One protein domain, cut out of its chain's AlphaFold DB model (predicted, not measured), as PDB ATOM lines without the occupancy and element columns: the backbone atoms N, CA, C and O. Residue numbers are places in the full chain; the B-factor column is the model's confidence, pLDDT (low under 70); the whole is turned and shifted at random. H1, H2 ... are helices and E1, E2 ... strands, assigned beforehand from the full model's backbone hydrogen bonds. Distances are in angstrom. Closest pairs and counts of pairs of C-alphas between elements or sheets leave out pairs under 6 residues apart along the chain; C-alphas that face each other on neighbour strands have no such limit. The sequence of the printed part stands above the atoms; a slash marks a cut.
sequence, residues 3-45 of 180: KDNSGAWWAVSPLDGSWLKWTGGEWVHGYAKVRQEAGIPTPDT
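This is residues 3 to 45 of the 180 residues of an uncharacterized protein of Methanoregula sp. PtaU1.Bin051 (UniProt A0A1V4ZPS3). There is little regular structure: a small sheet of three antiparallel strands, a meander in which each strand is the antiparallel neighbour of the one before, then one short helix off the sheet and a tail, residues 36 to 45, with no named element. The 43 printed residues hold E1, E2, E3 and H1 in that order; the sheet runs E1, E2, E3. The class is mixed, with only 15 residues in named elements. The whole is compact, with a radius of gyration of the C-alphas of 10.0 A and spans of 27 by 26 by 16 A.

E1, residues 9 to 12, is 10.7 A long from C-alpha 9 at (-41.326, -42.334, 42.412). E2, residues 19 to 22, is 10.1 A; E3, residues 27 to 29, 6.8 A. H1, residues 32 to 35, is 5.6 A and ends at C-alpha 35 (-37.377, -43.769, 28.519).

E2 is the inner strand. The hairpin E1 and E2 has N 20 and O 11 within hydrogen-bond range, 2.8 A; the hairpin E2 and E3 has N 21 and O 28, 2.8 A. H1 is not on the sheet; its closest C-alphas with E2, Ala 32 and Trp 19, are 8.0 A apart. H1 is too short for an O i to N i+4 pair; its one O i to N i+3 pair is within range.

The C-alphas farthest apart, Gly 25 and Asp 44, are 28.7 A apart. The printed part has no cut, and no link is long. Residues 30 to 45 have pLDDT under 70.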
ATOM      1  N   LYS A   3     -36.387 -41.377  42.718       86.62
ATOM      2  CA  LYS A   3     -37.298 -40.235  42.546       86.62
ATOM      3  C   LYS A   3     -36.757 -39.347  41.434       86.62
ATOM      4  O   LYS A   3     -35.599 -38.946  41.498       86.62
ATOM      5  N   ASP A   4     -37.576 -39.067  40.431       84.88
ATOM      6  CA  ASP A   4     -37.166 -38.209  39.321       84.88
ATOM      7  C   ASP A   4     -37.277 -36.712  39.672       84.88
ATOM      8  O   ASP A   4     -37.791 -36.321  40.725       84.88
ATOM      9  N   ASN A   5     -36.818 -35.859  38.755       78.56
ATOM     10  CA  ASN A   5     -36.857 -34.402  38.916       78.56
ATOM     11  C   ASN A   5     -38.284 -33.824  38.922       78.56
ATOM     12  O   ASN A   5     -38.481 -32.697  39.373       78.56
ATOM     13  N   SER A   6     -39.281 -34.574  38.437       80.75
ATOM     14  CA  SER A   6     -40.700 -34.201  38.525       80.75
ATOM     15  C   SER A   6     -41.311 -34.530  39.890       80.75
ATOM     16  O   SER A   6     -42.418 -34.100  40.209       80.75
ATOM     17  N   GLY A   7     -40.577 -35.277  40.716       82.44
ATOM     18  CA  GLY A   7     -40.999 -35.736  42.024       82.44
ATOM     19  C   GLY A   7     -41.768 -37.057  42.006       82.44
ATOM     20  O   GLY A   7     -42.286 -37.452  43.052       82.44
ATOM     21  N   ALA A   8     -41.823 -37.753  40.868       84.00
ATOM     22  CA  ALA A   8     -42.438 -39.067  40.769       84.00
ATOM     23  C   ALA A   8     -41.492 -40.163  41.271       84.00
ATOM     24  O   ALA A   8     -40.275 -40.099  41.080       84.00
ATOM     25  N   TRP A   9     -42.068 -41.184  41.904       86.75
ATOM     26  CA  TRP A   9     -41.326 -42.334  42.412       86.75
ATOM     27  C   TRP A   9     -41.362 -43.495  41.424       86.75
ATOM     28  O   TRP A   9     -42.408 -43.824  40.863       86.75
ATOM     29  N   TRP A  10     -40.211 -44.137  41.275       89.62
ATOM     30  CA  TRP A  10     -39.963 -45.239  40.362       89.62
ATOM     31  C   TRP A  10     -39.331 -46.427  41.098       89.62
ATOM     32  O   TRP A  10     -38.524 -46.269  42.023       89.62
ATOM     33  N   ALA A  11     -39.676 -47.634  40.669       90.25
ATOM     34  CA  ALA A  11     -39.101 -48.885  41.146       90.25
ATOM     35  C   ALA A  11     -38.856 -49.833  39.971       90.25
ATOM     36  O   ALA A  11     -39.484 -49.694  38.928       90.25
ATOM     37  N   VAL A  12     -37.955 -50.797  40.144       85.31
ATOM     38  CA  VAL A  12     -37.778 -51.896  39.191       85.31
ATOM     39  C   VAL A  12     -38.529 -53.103  39.739       85.31
ATOM     40  O   VAL A  12     -38.330 -53.486  40.893       85.31
ATOM     41  N   SER A  13     -39.417 -53.667  38.932       84.25
ATOM     42  CA  SER A  13     -40.167 -54.872  39.238       84.25
ATOM     43  C   SER A  13     -39.209 -56.060  39.375       84.25
ATOM     44  O   SER A  13     -38.411 -56.309  38.469       84.25
ATOM     45  N   PRO A  14     -39.272 -56.825  40.478       77.31
ATOM     46  CA  PRO A  14     -38.404 -57.982  40.672       77.31
ATOM     47  C   PRO A  14     -38.799 -59.182  39.800       77.31
ATOM     48  O   PRO A  14     -38.016 -60.118  39.677       77.31
ATOM     49  N   LEU A  15     -40.008 -59.183  39.229       73.00
ATOM     50  CA  LEU A  15     -40.527 -60.305  38.443       73.00
ATOM     51  C   LEU A  15     -39.963 -60.323  37.019       73.00
ATOM     52  O   LEU A  15     -39.668 -61.385  36.483       73.00
ATOM     53  N   ASP A  16     -39.832 -59.148  36.412       81.25
ATOM     54  CA  ASP A  16     -39.550 -58.974  34.984       81.25
ATOM     55  C   ASP A  16     -38.539 -57.850  34.697       81.25
ATOM     56  O   ASP A  16     -38.211 -57.594  33.540       81.25
ATOM     57  N   GLY A  17     -38.035 -57.160  35.725       79.69
ATOM     58  CA  GLY A  17     -37.083 -56.058  35.567       79.69
ATOM     59  C   GLY A  17     -37.691 -54.788  34.963       79.69
ATOM     60  O   GLY A  17     -36.954 -53.881  34.565       79.69
ATOM     61  N   SER A  18     -39.020 -54.693  34.858       82.44
ATOM     62  CA  SER A  18     -39.685 -53.525  34.283       82.44
ATOM     63  C   SER A  18     -39.695 -52.338  35.250       82.44
ATOM     64  O   SER A  18     -39.699 -52.497  36.467       82.44
ATOM     65  N   TRP A  19     -39.690 -51.114  34.720       82.88
ATOM     66  CA  TRP A  19     -39.831 -49.920  35.554       82.88
ATOM     67  C   TRP A  19     -41.308 -49.674  35.882       82.88
ATOM     68  O   TRP A  19     -42.154 -49.558  34.994       82.88
ATOM     69  N   LEU A  20     -41.602 -49.540  37.168       87.00
ATOM     70  CA  LEU A  20     -42.911 -49.224  37.719       87.00
ATOM     71  C   LEU A  20     -42.916 -47.785  38.240       87.00
ATOM     72  O   LEU A  20     -41.946 -47.346  38.862       87.00
ATOM     73  N   LYS A  21     -44.016 -47.065  38.020       90.19
ATOM     74  CA  LYS A  21     -44.257 -45.710  38.532       90.19
ATOM     75  C   LYS A  21     -45.271 -45.755  39.673       90.19
ATOM     76  O   LYS A  21     -46.312 -46.397  39.548       90.19
ATOM     77  N   TRP A  22     -44.995 -45.043  40.761       87.38
ATOM     78  CA  TRP A  22     -45.938 -44.861  41.863       87.38
ATOM     79  C   TRP A  22     -46.968 -43.786  41.516       87.38
ATOM     80  O   TRP A  22     -46.600 -42.667  41.147       87.38
ATOM     81  N   THR A  23     -48.251 -44.099  41.675       85.88
ATOM     82  CA  THR A  23     -49.367 -43.169  41.406       85.88
ATOM     83  C   THR A  23     -50.112 -42.726  42.666       85.88
ATOM     84  O   THR A  23     -51.204 -42.178  42.578       85.88
ATOM     85  N   GLY A  24     -49.509 -42.901  43.848       82.50
ATOM     86  CA  GLY A  24     -50.113 -42.472  45.119       82.50
ATOM     87  C   GLY A  24     -51.030 -43.511  45.771       82.50
ATOM     88  O   GLY A  24     -51.695 -43.196  46.749       82.50
ATOM     89  N   GLY A  25     -51.041 -44.742  45.263       85.00
ATOM     90  CA  GLY A  25     -51.796 -45.861  45.836       85.00
ATOM     91  C   GLY A  25     -51.399 -47.214  45.250       85.00
ATOM     92  O   GLY A  25     -51.503 -48.233  45.925       85.00
ATOM     93  N   GLU A  26     -50.868 -47.218  44.027       88.88
ATOM     94  CA  GLU A  26     -50.415 -48.427  43.350       88.88
ATOM     95  C   GLU A  26     -49.158 -48.195  42.500       88.88
ATOM     96  O   GLU A  26     -48.824 -47.069  42.102       88.88
ATOM     97  N   TRP A  27     -48.459 -49.297  42.223       85.00
ATOM     98  CA  TRP A  27     -47.365 -49.360  41.262       85.00
ATOM     99  C   TRP A  27     -47.918 -49.780  39.902       85.00
ATOM    100  O   TRP A  27     -48.366 -50.911  39.733       85.00
ATOM    101  N   VAL A  28     -47.855 -48.883  38.923       86.19
ATOM    102  CA  VAL A  28     -48.295 -49.144  37.545       86.19
ATOM    103  C   VAL A  28     -47.098 -49.255  36.615       86.19
ATOM    104  O   VAL A  28     -46.085 -48.578  36.805       86.19
ATOM    105  N   HIS A  29     -47.211 -50.102  35.590       80.31
ATOM    106  CA  HIS A  29     -46.160 -50.259  34.589       80.31
ATOM    107  C   HIS A  29     -45.916 -48.925  33.885       80.31
ATOM    108  O   HIS A  29     -46.791 -48.378  33.208       80.31
ATOM    109  N   GLY A  30     -44.711 -48.384  34.058       62.84
ATOM    110  CA  GLY A  30     -44.289 -47.194  33.349       62.84
ATOM    111  C   GLY A  30     -44.077 -47.558  31.890       62.84
ATOM    112  O   GLY A  30     -43.129 -48.272  31.568       62.84
ATOM    113  N   TYR A  31     -44.959 -47.098  31.003       54.47
ATOM    114  CA  TYR A  31     -44.800 -47.319  29.568       54.47
ATOM    115  C   TYR A  31     -43.377 -46.941  29.134       54.47
ATOM    116  O   TYR A  31     -42.925 -45.814  29.343       54.47
ATOM    117  N   ALA A  32     -42.690 -47.880  28.478       47.44
ATOM    118  CA  ALA A  32     -41.310 -47.745  28.005       47.44
ATOM    119  C   ALA A  32     -41.065 -46.518  27.099       47.44
ATOM    120  O   ALA A  32     -39.917 -46.153  26.859       47.44
ATOM    121  N   LYS A  33     -42.126 -45.840  26.639       41.38
ATOM    122  CA  LYS A  33     -42.061 -44.587  25.876       41.38
ATOM    123  C   LYS A  33     -41.539 -43.385  26.676       41.38
ATOM    124  O   LYS A  33     -41.059 -42.440  26.068       41.38
ATOM    125  N   VAL A  34     -41.550 -43.436  28.011       46.06
ATOM    126  CA  VAL A  34     -40.989 -42.373  28.874       46.06
ATOM    127  C   VAL A  34     -39.457 -42.505  29.030       46.06
ATOM    128  O   VAL A  34     -38.814 -41.663  29.651       46.06
ATOM    129  N   ARG A  35     -38.832 -43.533  28.428       46.44
ATOM    130  CA  ARG A  35     -37.377 -43.769  28.519       46.44
ATOM    131  C   ARG A  35     -36.510 -42.687  27.863       46.44
ATOM    132  O   ARG A  35     -35.354 -42.575  28.238       46.44
ATOM    133  N   GLN A  36     -37.030 -41.903  26.915       44.31
ATOM    134  CA  GLN A  36     -36.240 -40.855  26.245       44.31
ATOM    135  C   GLN A  36     -36.562 -39.431  26.713       44.31
ATOM    136  O   GLN A  36     -35.657 -38.604  26.760       44.31
ATOM    137  N   GLU A  37     -37.806 -39.132  27.096       43.06
ATOM    138  CA  GLU A  37     -38.208 -37.747  27.402       43.06
ATOM    139  C   GLU A  37     -38.007 -37.343  28.868       43.06
ATOM    140  O   GLU A  37     -37.768 -36.170  29.141       43.06
ATOM    141  N   ALA A  38     -38.052 -38.280  29.823       48.12
ATOM    142  CA  ALA A  38     -37.948 -37.942  31.249       48.12
ATOM    143  C   ALA A  38     -36.543 -38.144  31.849       48.12
ATOM    144  O   ALA A  38     -36.387 -38.094  33.067       48.12
ATOM    145  N   GLY A  39     -35.520 -38.392  31.019       47.66
ATOM    146  CA  GLY A  39     -34.164 -38.675  31.509       47.66
ATOM    147  C   GLY A  39     -34.095 -39.919  32.406       47.66
ATOM    148  O   GLY A  39     -33.240 -39.997  33.285       47.66
ATOM    149  N   ILE A  40     -35.020 -40.869  32.217       47.66
ATOM    150  CA  ILE A  40     -35.058 -42.121  32.976       47.66
ATOM    151  C   ILE A  40     -33.800 -42.921  32.621       47.66
ATOM    152  O   ILE A  40     -33.554 -43.137  31.434       47.66
ATOM    153  N   PRO A  41     -33.014 -43.380  33.610       43.50
ATOM    154  CA  PRO A  41     -31.839 -44.191  33.342       43.50
ATOM    155  C   PRO A  41     -32.239 -45.457  32.581       43.50
ATOM    156  O   PRO A  41     -33.095 -46.239  33.010       43.50
ATOM    157  N   THR A  42     -31.633 -45.643  31.411       46.72
ATOM    158  CA  THR A  42     -31.758 -46.858  30.611       46.72
ATOM    159  C   THR A  42     -31.303 -48.048  31.465       46.72
ATOM    160  O   THR A  42     -30.279 -47.928  32.139       46.72
ATOM    161  N   PRO A  43     -31.996 -49.202  31.447       43.00
ATOM    162  CA  PRO A  43     -31.543 -50.400  32.163       43.00
ATOM    163  C   PRO A  43     -30.113 -50.833  31.805       43.00
ATOM    164  O   PRO A  43     -29.461 -51.472  32.619       43.00
ATOM    165  N   ASP A  44     -29.595 -50.407  30.649       40.91
ATOM    166  CA  ASP A  44     -28.203 -50.619  30.230       40.91
ATOM    167  C   ASP A  44     -27.171 -49.846  31.083       40.91
ATOM    168  O   ASP A  44     -25.971 -50.004  30.902       40.91
ATOM    169  N   THR A  45     -27.623 -49.005  32.021       41.22
ATOM    170  CA  THR A  45     -26.783 -48.359  33.051       41.22
ATOM    171  C   THR A  45     -26.960 -48.974  34.441       41.22
ATOM    172  O   THR A  45     -26.570 -48.379  35.445       41.22
TER     173      THR A  45